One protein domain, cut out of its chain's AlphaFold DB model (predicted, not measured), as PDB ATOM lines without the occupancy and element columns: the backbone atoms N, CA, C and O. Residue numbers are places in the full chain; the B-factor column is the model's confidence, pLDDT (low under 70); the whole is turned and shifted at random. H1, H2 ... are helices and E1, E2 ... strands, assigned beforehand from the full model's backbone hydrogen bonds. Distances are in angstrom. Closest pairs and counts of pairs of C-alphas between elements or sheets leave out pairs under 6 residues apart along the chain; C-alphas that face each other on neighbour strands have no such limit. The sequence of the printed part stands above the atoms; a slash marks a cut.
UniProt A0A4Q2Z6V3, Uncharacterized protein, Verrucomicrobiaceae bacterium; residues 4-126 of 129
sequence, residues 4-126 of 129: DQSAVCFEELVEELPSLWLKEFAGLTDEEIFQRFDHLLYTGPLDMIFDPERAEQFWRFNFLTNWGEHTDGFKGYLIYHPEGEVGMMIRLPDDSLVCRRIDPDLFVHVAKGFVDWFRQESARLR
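AT A GLANCE: This is residues 4 to 126 of the 129 residues of an uncharacterized protein of Verrucomicrobiaceae bacterium (UniProt A0A4Q2Z6V3). What shape is this? A small three-stranded sheet, E1 to E3, has H2 packed over one face, while H1 and H5, side by side, reach away from it; H3 and H4 gather near one end of H2. What builds it? The 123 printed residues include, in order, H1 H2 H3 H4 E1 E2 E3 H5; the antiparallel sheet runs E1 E2 E3, class mixed. It is compact, with radius of gyration of the C-alphas 15.3 A and spans of 47 by 32 by 32 A.

IN THESE COORDINATES: Where are the strands? E1 is residues 75 to 81, 19.4 A from first to last C-alpha; E2 is 85 to 91, 19.5 A; E3 is 97 to 102. Where are the helices? H1 is residues 4 to 19, 23.4 A, from C-alpha 4 at (47.547, -13.805, 117.754); H2 is 30 to 43, H3 46 to 49, H4 52 to 59. H5 is 104 to 125, 31.5 A, ending at C-alpha 125 (48.632, -16.535, 104.976).

HOW THE PARTS SIT: How do strands pair? They form a meander, each the antiparallel neighbour of the one before; N 77 and O 89, 2.9 A, and N 88 and O 100, 2.8 A, are within hydrogen-bond range. What is on the sheet? H2 makes two layers with it, at a height over the sheet of 8.9 A; the closest C-alphas of H2 and E2 are Phe 34 and Met 89, 6.9 A. H1 and H5 only graze it, with residues 13 to 19 and 104 to 108. How do helices meet? H5, with residues 108 to 118 alone, touches H1 at a shallow tilt of 20 degrees, opposite ways, closest C-alphas Ala 7 and Val 115, 5.0 A. H2 touches H4 with residues 37 to 41 alone, closest C-alphas Leu 41 and Ala 55, 7.0 A, and H3 only at the corner, with 40 to 43 alone, closest C-alphas Leu 41 and Ile 49, 6.0 A. Every O i to N i+4 pair is within hydrogen-bond range in H2, H4 and H5, 10 of 12 in H1; H3 is too short.

THE WHOLE: How large is it? The two C-alphas farthest apart, Gly 27 and Arg 126, are 49.5 A apart. Is it continuous? The printed part has no cut; the link H4 to E1 is long. Where is confidence low? Residues 43 to 59 and 62 to 73 have pLDDT under 70.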
ATOM      1  N   ASP A   4      48.200 -12.645 117.137       76.25
ATOM      2  CA  ASP A   4      47.547 -13.805 117.754       76.25
ATOM      3  C   ASP A   4      47.228 -13.574 119.237       76.25
ATOM      4  O   ASP A   4      46.132 -13.905 119.679       76.25
ATOM      5  N   GLN A   5      48.132 -12.937 119.980       74.94
ATOM      6  CA  GLN A   5      47.940 -12.601 121.385       74.94
ATOM      7  C   GLN A   5      46.821 -11.570 121.558       74.94
ATOM      8  O   GLN A   5      45.981 -11.733 122.433       74.94
ATOM      9  N   SER A   6      46.747 -10.555 120.689       75.12
ATOM     10  CA  SER A   6      45.643  -9.585 120.726       75.12
ATOM     11  C   SER A   6      44.297 -10.242 120.456       75.12
ATOM     12  O   SER A   6      43.324  -9.921 121.128       75.12
ATOM     13  N   ALA A   7      44.229 -11.162 119.488       80.94
ATOM     14  CA  ALA A   7      42.994 -11.875 119.188       80.94
ATOM     15  C   ALA A   7      42.516 -12.711 120.387       80.94
ATOM     16  O   ALA A   7      41.343 -12.629 120.732       80.94
ATOM     17  N   VAL A   8      43.415 -13.437 121.063       81.38
ATOM     18  CA  VAL A   8      43.081 -14.187 122.291       81.38
ATOM     19  C   VAL A   8      42.591 -13.249 123.396       81.38
ATOM     20  O   VAL A   8      41.525 -13.479 123.959       81.38
ATOM     21  N   CYS A   9      43.298 -12.144 123.647       79.81
ATOM     22  CA  CYS A   9      42.890 -11.187 124.677       79.81
ATOM     23  C   CYS A   9      41.519 -10.554 124.390       79.81
ATOM     24  O   CYS A   9      40.761 -10.312 125.322       79.81
ATOM     25  N   PHE A  10      41.171 -10.294 123.124       84.06
ATOM     26  CA  PHE A  10      39.834  -9.802 122.771       84.06
ATOM     27  C   PHE A  10      38.733 -10.841 123.013       84.06
ATOM     28  O   PHE A  10      37.628 -10.455 123.394       84.06
ATOM     29  N   GLU A  11      39.003 -12.132 122.799       85.25
ATOM     30  CA  GLU A  11      38.040 -13.192 123.118       85.25
ATOM     31  C   GLU A  11      37.787 -13.286 124.619       85.25
ATOM     32  O   GLU A  11      36.636 -13.204 125.044       85.25
ATOM     33  N   GLU A  12      38.856 -13.373 125.412       84.06
ATOM     34  CA  GLU A  12      38.781 -13.424 126.877       84.06
ATOM     35  C   GLU A  12      38.053 -12.190 127.430       84.06
ATOM     36  O   GLU A  12      37.123 -12.300 128.226       84.06
ATOM     37  N   LEU A  13      38.394 -11.001 126.926       83.81
ATOM     38  CA  LEU A  13      37.780  -9.741 127.338       83.81
ATOM     39  C   LEU A  13      36.268  -9.691 127.079       83.81
ATOM     40  O   LEU A  13      35.520  -9.139 127.885       83.81
ATOM     41  N   VAL A  14      35.806 -10.233 125.950       87.44
ATOM     42  CA  VAL A  14      34.376 -10.285 125.622       87.44
ATOM     43  C   VAL A  14      33.622 -11.201 126.587       87.44
ATOM     44  O   VAL A  14      32.492 -10.885 126.959       87.44
ATOM     45  N   GLU A  15      34.230 -12.310 127.006       86.38
ATOM     46  CA  GLU A  15      33.647 -13.224 127.992       86.38
ATOM     47  C   GLU A  15      33.639 -12.615 129.401       86.38
ATOM     48  O   GLU A  15      32.667 -12.758 130.147       86.38
ATOM     49  N   GLU A  16      34.693 -11.877 129.748       86.31
ATOM     50  CA  GLU A  16      34.866 -11.265 131.063       86.31
ATOM     51  C   GLU A  16      34.186  -9.904 131.220       86.31
ATOM     52  O   GLU A  16      34.123  -9.401 132.345       86.31
ATOM     53  N   LEU A  17      33.645  -9.316 130.148       86.25
ATOM     54  CA  LEU A  17      33.092  -7.958 130.128       86.25
ATOM     55  C   LEU A  17      32.170  -7.650 131.329       86.25
ATOM     56  O   LEU A  17      32.414  -6.655 132.010       86.25
ATOM     57  N   PRO A  18      31.186  -8.501 131.702       84.62
ATOM     58  CA  PRO A  18      30.304  -8.226 132.843       84.62
ATOM     59  C   PRO A  18      31.021  -8.231 134.203       84.62
ATOM     60  O   PRO A  18      30.487  -7.729 135.193       84.62
ATOM     61  N   SER A  19      32.215  -8.823 134.271       84.62
ATOM     62  CA  SER A  19      33.058  -8.876 135.467       84.62
ATOM     63  C   SER A  19      33.961  -7.647 135.622       84.62
ATOM     64  O   SER A  19      34.557  -7.463 136.686       84.62
ATOM     65  N   LEU A  20      34.021  -6.769 134.609       86.62
ATOM     66  CA  LEU A  20      34.825  -5.542 134.606       86.62
ATOM     67  C   LEU A  20      34.169  -4.402 135.396       86.62
ATOM     68  O   LEU A  20      34.264  -3.229 135.037       86.62
ATOM     69  N   TRP A  21      33.543  -4.736 136.520       88.50
ATOM     70  CA  TRP A  21      33.047  -3.774 137.491       88.50
ATOM     71  C   TRP A  21      33.419  -4.198 138.900       88.50
ATOM     72  O   TRP A  21      33.090  -5.301 139.343       88.50
ATOM     73  N   LEU A  22      34.032  -3.287 139.651       85.56
ATOM     74  CA  LEU A  22      34.222  -3.455 141.084       85.56
ATOM     75  C   LEU A  22      33.308  -2.497 141.839       85.56
ATOM     76  O   LEU A  22      33.166  -1.330 141.485       85.56
ATOM     77  N   LYS A  23      32.731  -2.974 142.947       86.00
ATOM     78  CA  LYS A  23      31.885  -2.146 143.823       86.00
ATOM     79  C   LYS A  23      32.611  -0.909 144.357       86.00
ATOM     80  O   LYS A  23      31.959   0.081 144.659       86.00
ATOM     81  N   GLU A  24      33.936  -0.965 144.467       85.81
ATOM     82  CA  GLU A  24      34.767   0.164 144.894       85.81
ATOM     83  C   GLU A  24      34.823   1.322 143.887       85.81
ATOM     84  O   GLU A  24      35.257   2.407 144.255       85.81
ATOM     85  N   PHE A  25      34.356   1.124 142.651       88.06
ATOM     86  CA  PHE A  25      34.244   2.191 141.652       88.06
ATOM     87  C   PHE A  25      32.942   2.987 141.778       88.06
ATOM     88  O   PHE A  25      32.776   4.020 141.132       88.06
ATOM     89  N   ALA A  26      31.999   2.530 142.606       87.94
ATOM     90  CA  ALA A  26      30.727   3.211 142.787       87.94
ATOM     91  C   ALA A  26      30.936   4.618 143.371       87.94
ATOM     92  O   ALA A  26      31.491   4.777 144.457       87.94
ATOM     93  N   GLY A  27      30.448   5.632 142.652       87.06
ATOM     94  CA  GLY A  27      30.562   7.037 143.045       87.06
ATOM     95  C   GLY A  27      31.876   7.713 142.650       87.06
ATOM     96  O   GLY A  27      32.014   8.902 142.916       87.06
ATOM     97  N   LEU A  28      32.803   6.992 142.008       90.88
ATOM     98  CA  LEU A  28      34.008   7.574 141.421       90.88
ATOM     99  C   LEU A  28      33.742   8.054 139.991       90.88
ATOM    100  O   LEU A  28      32.959   7.463 139.245       90.88
ATOM    101  N   THR A  29      34.431   9.119 139.604       90.75
ATOM    102  CA  THR A  29      34.532   9.585 138.220       90.75
ATOM    103  C   THR A  29      35.481   8.697 137.413       90.75
ATOM    104  O   THR A  29      36.336   8.008 137.971       90.75
ATOM    105  N   ASP A  30      35.384   8.739 136.081       89.44
ATOM    106  CA  ASP A  30      36.298   7.986 135.208       89.44
ATOM    107  C   ASP A  30      37.768   8.353 135.450       89.44
ATOM    108  O   ASP A  30      38.643   7.496 135.391       89.44
ATOM    109  N   GLU A  31      38.047   9.622 135.755       89.75
ATOM    110  CA  GLU A  31      39.399  10.083 136.061       89.75
ATOM    111  C   GLU A  31      39.917   9.497 137.379       89.75
ATOM    112  O   GLU A  31      41.046   9.014 137.432       89.75
ATOM    113  N   GLU A  32      39.090   9.457 138.425       91.25
ATOM    114  CA  GLU A  32      39.451   8.828 139.701       91.25
ATOM    115  C   GLU A  32      39.656   7.315 139.552       91.25
ATOM    116  O   GLU A  32      40.596   6.755 140.121       91.25
ATOM    117  N   ILE A  33      38.817   6.649 138.751       90.12
ATOM    118  CA  ILE A  33      38.975   5.227 138.423       90.12
ATOM    119  C   ILE A  33      40.285   5.009 137.656       90.12
ATOM    120  O   ILE A  33      41.065   4.123 138.010       90.12
ATOM    121  N   PHE A  34      40.574   5.843 136.653       88.88
ATOM    122  CA  PHE A  34      41.820   5.781 135.893       88.88
ATOM    123  C   PHE A  34      43.037   5.942 136.802       88.88
ATOM    124  O   PHE A  34      43.964   5.135 136.749       88.88
ATOM    125  N   GLN A  35      43.048   6.981 137.639       87.31
ATOM    126  CA  GLN A  35      44.141   7.240 138.576       87.31
ATOM    127  C   GLN A  35      44.322   6.073 139.548       87.31
ATOM    128  O   GLN A  35      45.455   5.720 139.868       87.31
ATOM    129  N   ARG A  36      43.229   5.430 139.975       86.44
ATOM    130  CA  ARG A  36      43.288   4.236 140.820       86.44
ATOM    131  C   ARG A  36      43.942   3.061 140.094       86.44
ATOM    132  O   ARG A  36      44.828   2.438 140.674       86.44
ATOM    133  N   PHE A  37      43.579   2.790 138.838       83.44
ATOM    134  CA  PHE A  37      44.254   1.764 138.034       83.44
ATOM    135  C   PHE A  37      45.735   2.083 137.814       83.44
ATOM    136  O   PHE A  37      46.581   1.214 138.009       83.44
ATOM    137  N   ASP A  38      46.062   3.330 137.471       80.75
ATOM    138  CA  ASP A  38      47.440   3.768 137.233       80.75
ATOM    139  C   ASP A  38      48.295   3.681 138.506       80.75
ATOM    140  O   ASP A  38      49.461   3.279 138.475       80.75
ATOM    141  N   HIS A  39      47.696   3.997 139.656       79.50
ATOM    142  CA  HIS A  39      48.337   3.816 140.946       79.50
ATOM    143  C   HIS A  39      48.602   2.345 141.247       79.50
ATOM    144  O   HIS A  39      49.738   1.974 141.517       79.50
ATOM    145  N   LEU A  40      47.584   1.494 141.148       77.00
ATOM    146  CA  LEU A  40      47.702   0.084 141.511       77.00
ATOM    147  C   LEU A  40      48.646  -0.696 140.589       77.00
ATOM    148  O   LEU A  40      49.363  -1.568 141.065       77.00
ATOM    149  N   LEU A  41      48.663  -0.375 139.295       73.31
ATOM    150  CA  LEU A  41      49.433  -1.123 138.301       73.31
ATOM    151  C   LEU A  41      50.852  -0.585 138.085       73.31
ATOM    152  O   LEU A  41      51.724  -1.356 137.691       73.31
ATOM    153  N   TYR A  42      51.100   0.712 138.313       71.38
ATOM    154  CA  TYR A  42      52.360   1.340 137.888       71.38
ATOM    155  C   TYR A  42      53.064   2.213 138.932       71.38
ATOM    156  O   TYR A  42      54.286   2.327 138.866       71.38
ATOM    157  N   THR A  43      52.352   2.860 139.864       69.88
ATOM    158  CA  THR A  43      52.966   3.875 140.762       69.88
ATOM    159  C   THR A  43      52.790   3.616 142.260       69.88
ATOM    160  O   THR A  43      53.228   4.420 143.083       69.88
ATOM    161  N   GLY A  44      52.165   2.500 142.630       62.59
ATOM    162  CA  GLY A  44      51.975   2.063 144.007       62.59
ATOM    163  C   GLY A  44      53.285   1.706 144.718       62.59
ATOM    164  O   GLY A  44      54.341   1.592 144.094       62.59
ATOM    165  N   PRO A  45      53.256   1.526 146.047       61.22
ATOM    166  CA  PRO A  45      54.396   0.980 146.768       61.22
ATOM    167  C   PRO A  45      54.736  -0.412 146.200       61.22
ATOM    168  O   PRO A  45      53.847  -1.159 145.789       61.22
ATOM    169  N   LEU A  46      56.033  -0.724 146.096       57.03
ATOM    170  CA  LEU A  46      56.564  -1.908 145.396       57.03
ATOM    171  C   LEU A  46      55.887  -3.215 145.845       57.03
ATOM    172  O   LEU A  46      55.610  -4.090 145.038       57.03
ATOM    173  N   ASP A  47      55.558  -3.316 147.121       54.75
ATOM    174  CA  ASP A  47      54.813  -4.397 147.761       54.75
ATOM    175  C   ASP A  47      53.364  -4.557 147.263       54.75
ATOM    176  O   ASP A  47      52.858  -5.674 147.260       54.75
ATOM    177  N   MET A  48      52.712  -3.492 146.780       52.53
ATOM    178  CA  MET A  48      51.408  -3.563 146.101       52.53
ATOM    179  C   MET A  48      51.527  -3.786 144.586       52.53
ATOM    180  O   MET A  48      50.643  -4.411 144.010       52.53
ATOM    181  N   ILE A  49      52.609  -3.319 143.949       53.75
ATOM    182  CA  ILE A  49      52.895  -3.581 142.523       53.75
ATOM    183  C   ILE A  49      53.233  -5.068 142.292       53.75
ATOM    184  O   ILE A  49      52.930  -5.617 141.236       53.75
ATOM    185  N   PHE A  50      53.840  -5.729 143.283       55.12
ATOM    186  CA  PHE A  50      54.257  -7.135 143.226       55.12
ATOM    187  C   PHE A  50      53.360  -8.095 144.028       55.12
ATOM    188  O   PHE A  50      53.772  -9.228 144.272       55.12
ATOM    189  N   ASP A  51      52.155  -7.680 144.432       64.31
ATOM    190  CA  ASP A  51      51.135  -8.604 144.946       64.31
ATOM    191  C   ASP A  51      50.501  -9.347 143.754       64.31
ATOM    192  O   ASP A  51      49.737  -8.734 143.005       64.31
ATOM    193  N   PRO A  52      50.806 -10.641 143.533       61.88
ATOM    194  CA  PRO A  52      50.377 -11.355 142.335       61.88
ATOM    195  C   PRO A  52      48.858 -11.514 142.268       61.88
ATOM    196  O   PRO A  52      48.292 -11.423 141.184       61.88
ATOM    197  N   GLU A  53      48.196 -11.701 143.416       66.88
ATOM    198  CA  GLU A  53      46.746 -11.911 143.482       66.88
ATOM    199  C   GLU A  53      45.995 -10.616 143.142       66.88
ATOM    200  O   GLU A  53      44.998 -10.623 142.416       66.88
ATOM    201  N   ARG A  54      46.499  -9.468 143.612       64.12
ATOM    202  CA  ARG A  54      45.945  -8.161 143.234       64.12
ATOM    203  C   ARG A  54      46.311  -7.765 141.811       64.12
ATOM    204  O   ARG A  54      45.453  -7.249 141.100       64.12
ATOM    205  N   ALA A  55      47.544  -8.009 141.376       62.94
ATOM    206  CA  ALA A  55      47.956  -7.742 140.003       62.94
ATOM    207  C   ALA A  55      47.087  -8.527 139.010       62.94
ATOM    208  O   ALA A  55      46.616  -7.945 138.037       62.94
ATOM    209  N   GLU A  56      46.783  -9.796 139.301       66.94
ATOM    210  CA  GLU A  56      45.854 -10.632 138.532       66.94
ATOM    211  C   GLU A  56      44.422 -10.065 138.551       66.94
ATOM    212  O   GLU A  56      43.771  -9.961 137.509       66.94
ATOM    213  N   GLN A  57      43.949  -9.584 139.708       69.62
ATOM    214  CA  GLN A  57      42.631  -8.955 139.825       69.62
ATOM    215  C   GLN A  57      42.486  -7.696 138.954       69.62
ATOM    216  O   GLN A  57      41.392  -7.456 138.430       69.62
ATOM    217  N   PHE A  58      43.539  -6.881 138.835       68.44
ATOM    218  CA  PHE A  58      43.527  -5.624 138.074       68.44
ATOM    219  C   PHE A  58      43.981  -5.788 136.615       68.44
ATOM    220  O   PHE A  58      43.671  -4.942 135.774       68.44
ATOM    221  N   TRP A  59      44.641  -6.901 136.296       68.62
ATOM    222  CA  TRP A  59      45.101  -7.272 134.957       68.62
ATOM    223  C   TRP A  59      43.959  -7.304 133.929       68.62
ATOM    224  O   TRP A  59      44.121  -6.758 132.840       68.62
ATOM    225  N   ARG A  60      42.782  -7.831 134.296       73.56
ATOM    226  CA  ARG A  60      41.604  -7.932 133.405       73.56
ATOM    227  C   ARG A  60      41.059  -6.588 132.912       73.56
ATOM    228  O   ARG A  60      40.366  -6.527 131.904       73.56
ATOM    229  N   PHE A  61      41.370  -5.497 133.614       72.62
ATOM    230  CA  PHE A  61      40.962  -4.145 133.222       72.62
ATOM    231  C   PHE A  61      41.956  -3.499 132.246       72.62
ATOM    232  O   PHE A  61      41.652  -2.465 131.649       72.62
ATOM    233  N   ASN A  62      43.155  -4.072 132.093       68.50
ATOM    234  CA  ASN A  62      44.238  -3.512 131.294       68.50
ATOM    235  C   ASN A  62      44.063  -3.857 129.807       68.50
ATOM    236  O   ASN A  62      44.602  -4.837 129.299       68.50
ATOM    237  N   PHE A  63      43.295  -3.012 129.123       64.62
ATOM    238  CA  PHE A  63      42.901  -3.168 127.724       64.62
ATOM    239  C   PHE A  63      43.970  -2.734 126.710       64.62
ATOM    240  O   PHE A  63      43.994  -3.247 125.599       64.62
ATOM    241  N   LEU A  64      44.841  -1.777 127.049       56.69
ATOM    242  CA  LEU A  64      45.783  -1.195 126.074       56.69
ATOM    243  C   LEU A  64      47.252  -1.328 126.455       56.69
ATOM    244  O   LEU A  64      48.111  -1.342 125.579       56.69
ATOM    245  N   THR A  65      47.555  -1.416 127.742       53.34
ATOM    246  CA  THR A  65      48.925  -1.282 128.253       53.34
ATOM    247  C   THR A  65      49.632  -2.624 128.446       53.34
ATOM    248  O   THR A  65      50.825  -2.646 128.731       53.34
ATOM    249  N   ASN A  66      48.919  -3.747 128.289       52.78
ATOM    250  CA  ASN A  66      49.487  -5.098 128.385       52.78
ATOM    251  C   ASN A  66      49.447  -5.891 127.073       52.78
ATOM    252  O   ASN A  66      49.705  -7.092 127.053       52.78
ATOM    253  N   TRP A  67      49.157  -5.217 125.960       54.53
ATOM    254  CA  TRP A  67      49.145  -5.794 124.618       54.53
ATOM    255  C   TRP A  67      50.425  -5.367 123.861       54.53
ATOM    256  O   TRP A  67      50.407  -4.992 122.697       54.53
ATOM    257  N   GLY A  68      51.577  -5.415 124.540       50.50
ATOM    258  CA  GLY A  68      52.915  -5.119 124.000       50.50
ATOM    259  C   GLY A  68      53.224  -3.661 123.608       50.50
ATOM    260  O   GLY A  68      52.401  -2.768 123.724       50.50
ATOM    261  N   GLU A  69      54.445  -3.455 123.102       54.25
ATOM    262  CA  GLU A  69      55.114  -2.157 122.831       54.25
ATOM    263  C   GLU A  69      54.449  -1.237 121.778       54.25
ATOM    264  O   GLU A  69      54.905  -0.123 121.532       54.25
ATOM    265  N   HIS A  70      53.383  -1.669 121.096       53.28
ATOM    266  CA  HIS A  70      52.791  -0.887 119.994       53.28
ATOM    267  C   HIS A  70      51.955   0.308 120.469       53.28
ATOM    268  O   HIS A  70      51.615   1.179 119.669       53.28
ATOM    269  N   THR A  71      51.633   0.342 121.759       60.56
ATOM    270  CA  THR A  71      50.895   1.411 122.436       60.56
ATOM    271  C   THR A  71      51.777   2.158 123.435       60.56
ATOM    272  O   THR A  71      51.255   2.857 124.300       60.56
ATOM    273  N   ASP A  72      53.107   2.062 123.312       63.72
ATOM    274  CA  ASP A  72      54.037   2.817 124.151       63.72
ATOM    275  C   ASP A  72      53.701   4.319 124.123       63.72
ATOM    276  O   ASP A  72      53.539   4.936 123.068       63.72
ATOM    277  N   GLY A  73      53.558   4.906 125.314       67.69
ATOM    278  CA  GLY A  73      53.100   6.289 125.492       67.69
ATOM    279  C   GLY A  73      51.583   6.451 125.640       67.69
ATOM    280  O   GLY A  73      51.128   7.557 125.928       67.69
ATOM    281  N   PHE A  74      50.810   5.372 125.515       77.38
ATOM    282  CA  PHE A  74      49.387   5.322 125.832       77.38
ATOM    283  C   PHE A  74      49.155   4.402 127.027       77.38
ATOM    284  O   PHE A  74      49.835   3.395 127.206       77.38
ATOM    285  N   LYS A  75      48.155   4.728 127.842       81.62
ATOM    286  CA  LYS A  75      47.651   3.837 128.893       81.62
ATOM    287  C   LYS A  75      46.157   3.746 128.750       81.62
ATOM    288  O   LYS A  75      45.514   4.782 128.602       81.62
ATOM    289  N   GLY A  76      45.592   2.549 128.809       84.88
ATOM    290  CA  GLY A  76      44.151   2.452 128.685       84.88
ATOM    291  C   GLY A  76      43.529   1.265 129.378       84.88
ATOM    292  O   GLY A  76      44.077   0.161 129.404       84.88
ATOM    293  N   TYR A  77      42.357   1.547 129.929       87.50
ATOM    294  CA  TYR A  77      41.594   0.652 130.771       87.50
ATOM    295  C   TYR A  77      40.157   0.563 130.268       87.50
ATOM    296  O   TYR A  77      39.613   1.531 129.722       87.50
ATOM    297  N   LEU A  78      39.548  -0.598 130.484       89.69
ATOM    298  CA  LEU A  78      38.127  -0.820 130.255       89.69
ATOM    299  C   LEU A  78      37.418  -1.149 131.560       89.69
ATOM    300  O   LEU A  78      37.944  -1.882 132.393       89.69
ATOM    301  N   ILE A  79      36.199  -0.641 131.695       90.38
ATOM    302  CA  ILE A  79      35.249  -0.998 132.748       90.38
ATOM    303  C   ILE A  79      33.877  -1.249 132.133       90.38
ATOM    304  O   ILE A  79      33.546  -0.709 131.081       90.38
ATOM    305  N   TYR A  80      33.059  -2.045 132.804       90.94
ATOM    306  CA  TYR A  80      31.672  -2.290 132.441       90.94
ATOM    307  C   TYR A  80      30.769  -1.647 133.486       90.94
ATOM    308  O   TYR A  80      30.668  -2.122 134.612       90.94
ATOM    309  N   HIS A  81      30.141  -0.525 133.156       86.06
ATOM    310  CA  HIS A  81      29.275   0.172 134.095       86.06
ATOM    311  C   HIS A  81      28.052  -0.676 134.440       86.06
ATOM    312  O   HIS A  81      27.479  -1.329 133.565       86.06
ATOM    313  N   PRO A  82      27.568  -0.598 135.692       82.12
ATOM    314  CA  PRO A  82      26.347  -1.283 136.102       82.12
ATOM    315  C   PRO A  82      25.111  -0.765 135.348       82.12
ATOM    316  O   PRO A  82      24.086  -1.438 135.323       82.12
ATOM    317  N   GLU A  83      25.218   0.409 134.722       81.88
ATOM    318  CA  GLU A  83      24.198   1.019 133.864       81.88
ATOM    319  C   GLU A  83      24.134   0.395 132.457       81.88
ATOM    320  O   GLU A  83      23.224   0.713 131.697       81.88
ATOM    321  N   GLY A  84      25.037  -0.540 132.128       85.00
ATOM    322  CA  GLY A  84      25.030  -1.271 130.858       85.00
ATOM    323  C   GLY A  84      25.853  -0.609 129.755       85.00
ATOM    324  O   GLY A  84      25.479  -0.690 128.593       85.00
ATOM    325  N   GLU A  85      26.967   0.036 130.103       90.31
ATOM    326  CA  GLU A  85      27.872   0.677 129.141       90.31
ATOM    327  C   GLU A  85      29.316   0.230 129.361       90.31
ATOM    328  O   GLU A  85      29.775   0.095 130.495       90.31
ATOM    329  N   VAL A  86      30.077   0.073 128.281       90.69
ATOM    330  CA  VAL A  86      31.526  -0.135 128.353       90.69
ATOM    331  C   VAL A  86      32.212   1.228 128.449       90.69
ATOM    332  O   VAL A  86      32.144   2.042 127.528       90.69
ATOM    333  N   GLY A  87      32.877   1.493 129.571       91.88
ATOM    334  CA  GLY A  87      33.716   2.664 129.786       91.88
ATOM    335  C   GLY A  87      35.136   2.415 129.290       91.88
ATOM    336  O   GLY A  87      35.844   1.580 129.842       91.88
ATOM    337  N   MET A  88      35.560   3.157 128.273       90.75
ATOM    338  CA  MET A  88      36.920   3.145 127.741       90.75
ATOM    339  C   MET A  88      37.644   4.416 128.152       90.75
ATOM    340  O   MET A  88      37.193   5.515 127.834       90.75
ATOM    341  N   MET A  89      38.772   4.258 128.838       91.44
ATOM    342  CA  MET A  89      39.579   5.367 129.336       91.44
ATOM    343  C   MET A  89      40.993   5.243 128.779       91.44
ATOM    344  O   MET A  89      41.619   4.200 128.946       91.44
ATOM    345  N   ILE A  90      41.488   6.285 128.112       89.12
ATOM    346  CA  ILE A  90      42.793   6.286 127.440       89.12
ATOM    347  C   ILE A  90      43.550   7.563 127.796       89.12
ATOM    348  O   ILE A  90      43.090   8.657 127.480       89.12
ATOM    349  N   ARG A  91      44.725   7.427 128.412       88.44
ATOM    350  CA  ARG A  91      45.710   8.504 128.553       88.44
ATOM    351  C   ARG A  91      46.539   8.584 127.275       88.44
ATOM    352  O   ARG A  91      47.132   7.581 126.870       88.44
ATOM    353  N   LEU A  92      46.550   9.756 126.650       86.31
ATOM    354  CA  LEU A  92      47.340  10.063 125.458       86.31
ATOM    355  C   LEU A  92      48.767  10.523 125.839       86.31
ATOM    356  O   LEU A  92      49.007  10.871 126.997       86.31
ATOM    357  N   PRO A  93      49.715  10.590 124.881       83.94
ATOM    358  CA  PRO A  93      51.089  11.029 125.145       83.94
ATOM    359  C   PRO A  93      51.228  12.472 125.654       83.94
ATOM    360  O   PRO A  93      52.255  12.819 126.229       83.94
ATOM    361  N   ASP A  94      50.219  13.319 125.430       87.62
ATOM    362  CA  ASP A  94      50.150  14.688 125.962       87.62
ATOM    363  C   ASP A  94      49.545  14.757 127.378       87.62
ATOM    364  O   ASP A  94      49.235  15.843 127.865       87.62
ATOM    365  N   ASP A  95      49.391  13.599 128.027       84.88
ATOM    366  CA  ASP A  95      48.801  13.387 129.352       84.88
ATOM    367  C   ASP A  95      47.293  13.680 129.438       84.88
ATOM    368  O   ASP A  95      46.696  13.596 130.512       84.88
ATOM    369  N   SER A  96      46.630  13.957 128.309       89.44
ATOM    370  CA  SER A  96      45.177  14.108 128.286       89.44
ATOM    371  C   SER A  96      44.464  12.762 128.448       89.44
ATOM    372  O   SER A  96      44.875  11.736 127.897       89.44
ATOM    373  N   LEU A  97      43.369  12.763 129.215       90.44
ATOM    374  CA  LEU A  97      42.524  11.593 129.434       90.44
ATOM    375  C   LEU A  97      41.279  11.653 128.541       90.44
ATOM    376  O   LEU A  97      40.463  12.572 128.630       90.44
ATOM    377  N   VAL A  98      41.113  10.639 127.697       91.69
ATOM    378  CA  VAL A  98      39.929  10.442 126.863       91.69
ATOM    379  C   VAL A  98      39.065   9.350 127.474       91.69
ATOM    380  O   VAL A  98      39.468   8.190 127.510       91.69
ATOM    381  N   CYS A  99      37.850   9.713 127.883       91.81
ATOM    382  CA  CYS A  99      36.835   8.769 128.349       91.81
ATOM    383  C   CYS A  99      35.701   8.653 127.324       91.81
ATOM    384  O   CYS A  99      35.226   9.659 126.776       91.81
ATOM    385  N   ARG A 100      35.272   7.426 127.029       91.69
ATOM    386  CA  ARG A 100      34.165   7.121 126.116       91.69
ATOM    387  C   ARG A 100      33.268   6.052 126.716       91.69
ATOM    388  O   ARG A 100      33.757   5.080 127.281       91.69
ATOM    389  N   ARG A 101      31.963   6.230 126.538       91.94
ATOM    390  CA  ARG A 101      30.959   5.193 126.763       91.94
ATOM    391  C   ARG A 101      30.648   4.532 125.435       91.94
ATOM    392  O   ARG A 101      30.495   5.218 124.423       91.94
ATOM    393  N   ILE A 102      30.627   3.211 125.436       92.06
ATOM    394  CA  ILE A 102      30.406   2.390 124.255       92.06
ATOM    395  C   ILE A 102      29.277   1.426 124.582       92.06
ATOM    396  O   ILE A 102      29.257   0.815 125.652       92.06
ATOM    397  N   ASP A 103      28.348   1.298 123.644       92.44
ATOM    398  CA  ASP A 103      27.316   0.275 123.699       92.44
ATOM    399  C   ASP A 103      27.965  -1.128 123.778       92.44
ATOM    400  O   ASP A 103      28.847  -1.434 122.964       92.44
ATOM    401  N   PRO A 104      27.589  -1.978 124.751       91.12
ATOM    402  CA  PRO A 104      28.204  -3.292 124.917       91.12
ATOM    403  C   PRO A 104      28.056  -4.195 123.697       91.12
ATOM    404  O   PRO A 104      29.013  -4.878 123.334       91.12
ATOM    405  N   ASP A 105      26.895  -4.179 123.040       91.94
ATOM    406  CA  ASP A 105      26.641  -5.026 121.877       91.94
ATOM    407  C   ASP A 105      27.525  -4.599 120.703       91.94
ATOM    408  O   ASP A 105      28.113  -5.445 120.024       91.94
ATOM    409  N   LEU A 106      27.701  -3.288 120.506       92.94
ATOM    410  CA  LEU A 106      28.640  -2.739 119.533       92.94
ATOM    411  C   LEU A 106      30.085  -3.140 119.853       92.94
ATOM    412  O   LEU A 106      30.811  -3.558 118.949       92.94
ATOM    413  N   PHE A 107      30.505  -3.036 121.116       91.19
ATOM    414  CA  PHE A 107      31.850  -3.437 121.529       91.19
ATOM    415  C   PHE A 107      32.099  -4.923 121.239       91.19
ATOM    416  O   PHE A 107      33.077  -5.270 120.574       91.19
ATOM    417  N   VAL A 108      31.181  -5.794 121.668       91.69
ATOM    418  CA  VAL A 108      31.252  -7.245 121.445       91.69
ATOM    419  C   VAL A 108      31.253  -7.574 119.955       91.69
ATOM    420  O   VAL A 108      32.031  -8.422 119.514       91.69
ATOM    421  N   HIS A 109      30.415  -6.901 119.165       94.19
ATOM    422  CA  HIS A 109      30.356  -7.087 117.720       94.19
ATOM    423  C   HIS A 109      31.696  -6.760 117.048       94.19
ATOM    424  O   HIS A 109      32.202  -7.565 116.266       94.19
ATOM    425  N   VAL A 110      32.297  -5.612 117.378       92.56
ATOM    426  CA  VAL A 110      33.583  -5.182 116.807       92.56
ATOM    427  C   VAL A 110      34.726  -6.092 117.259       92.56
ATOM    428  O   VAL A 110      35.530  -6.505 116.424       92.56
ATOM    429  N   ALA A 111      34.782  -6.451 118.546       90.12
ATOM    430  CA  ALA A 111      35.813  -7.337 119.088       90.12
ATOM    431  C   ALA A 111      35.777  -8.722 118.421       90.12
ATOM    432  O   ALA A 111      36.798  -9.191 117.917       90.12
ATOM    433  N   LYS A 112      34.594  -9.343 118.318       91.81
ATOM    434  CA  LYS A 112      34.429 -10.627 117.615       91.81
ATOM    435  C   LYS A 112      34.764 -10.515 116.129       91.81
ATOM    436  O   LYS A 112      35.466 -11.370 115.601       91.81
ATOM    437  N   GLY A 113      34.332  -9.436 115.474       93.31
ATOM    438  CA  GLY A 113      34.655  -9.181 114.070       93.31
ATOM    439  C   GLY A 113      36.163  -9.088 113.816       93.31
ATOM    440  O   GLY A 113      36.653  -9.645 112.834       93.31
ATOM    441  N   PHE A 114      36.911  -8.442 114.717       90.31
ATOM    442  CA  PHE A 114      38.373  -8.401 114.656       90.31
ATOM    443  C   PHE A 114      38.996  -9.797 114.801       90.31
ATOM    444  O   PHE A 114      39.843 -10.172 113.989       90.31
ATOM    445  N   VAL A 115      38.564 -10.576 115.798       90.06
ATOM    446  CA  VAL A 115      39.068 -11.937 116.041       90.06
ATOM    447  C   VAL A 115      38.814 -12.845 114.838       90.06
ATOM    448  O   VAL A 115      39.722 -13.547 114.382       90.06
ATOM    449  N   ASP A 116      37.600 -12.810 114.289       92.88
ATOM    450  CA  ASP A 116      37.218 -13.612 113.129       92.88
ATOM    451  C   ASP A 116      38.031 -13.232 111.890       92.88
ATOM    452  O   ASP A 116      38.565 -14.111 111.207       92.88
ATOM    453  N   TRP A 117      38.183 -11.930 111.624       94.00
ATOM    454  CA  TRP A 117      39.041 -11.438 110.548       94.00
ATOM    455  C   TRP A 117      40.484 -11.923 110.721       94.00
ATOM    456  O   TRP A 117      41.072 -12.462 109.782       94.00
ATOM    457  N   PHE A 118      41.041 -11.799 111.928       89.94
ATOM    458  CA  PHE A 118      42.411 -12.212 112.202       89.94
ATOM    459  C   PHE A 118      42.617 -13.716 111.972       89.94
ATOM    460  O   PHE A 118      43.619 -14.123 111.377       89.94
ATOM    461  N   ARG A 119      41.662 -14.554 112.396       89.44
ATOM    462  CA  ARG A 119      41.691 -16.009 112.168       89.44
ATOM    463  C   ARG A 119      41.658 -16.361 110.687       89.44
ATOM    464  O   ARG A 119      42.444 -17.202 110.250       89.44
ATOM    465  N   GLN A 120      40.776 -15.717 109.925       91.44
ATOM    466  CA  GLN A 120      40.659 -15.923 108.480       91.44
ATOM    467  C   GLN A 120      41.951 -15.534 107.762       91.44
ATOM    468  O   GLN A 120      42.482 -16.312 106.971       91.44
ATOM    469  N   GLU A 121      42.495 -14.362 108.080       92.12
ATOM    470  CA  GLU A 121      43.708 -13.855 107.447       92.12
ATOM    471  C   GLU A 121      44.940 -14.685 107.829       92.12
ATOM    472  O   GLU A 121      45.763 -15.020 106.977       92.12
ATOM    473  N   SER A 122      45.021 -15.119 109.088       88.19
ATOM    474  CA  SER A 122      46.063 -16.037 109.553       88.19
ATOM    475  C   SER A 122      45.998 -17.387 108.849       88.19
ATOM    476  O   SER A 122      47.042 -17.955 108.544       88.19
ATOM    477  N   ALA A 123      44.802 -17.921 108.587       88.62
ATOM    478  CA  ALA A 123      44.641 -19.156 107.824       88.62
ATOM    479  C   ALA A 123      45.029 -18.965 106.350       88.62
ATOM    480  O   ALA A 123      45.729 -19.807 105.798       88.62
ATOM    481  N   ARG A 124      44.641 -17.840 105.736       91.12
ATOM    482  CA  ARG A 124      44.965 -17.495 104.343       91.12
ATOM    483  C   ARG A 124      46.468 -17.346 104.096       91.12
ATOM    484  O   ARG A 124      46.944 -17.653 103.008       91.12
ATOM    485  N   LEU A 125      47.196 -16.808 105.074       89.50
ATOM    486  CA  LEU A 125      48.632 -16.535 104.976       89.50
ATOM    487  C   LEU A 125      49.513 -17.709 105.421       89.50
ATOM    488  O   LEU A 125      50.733 -17.631 105.261       89.50
ATOM    489  N   ARG A 126      48.937 -18.784 105.976       83.62
ATOM    490  CA  ARG A 126      49.700 -20.006 106.245       83.62
ATOM    491  C   ARG A 126      50.040 -20.667 104.907       83.62
ATOM    492  O   ARG A 126      49.122 -20.930 104.135       83.62
TER     493      ARG A 126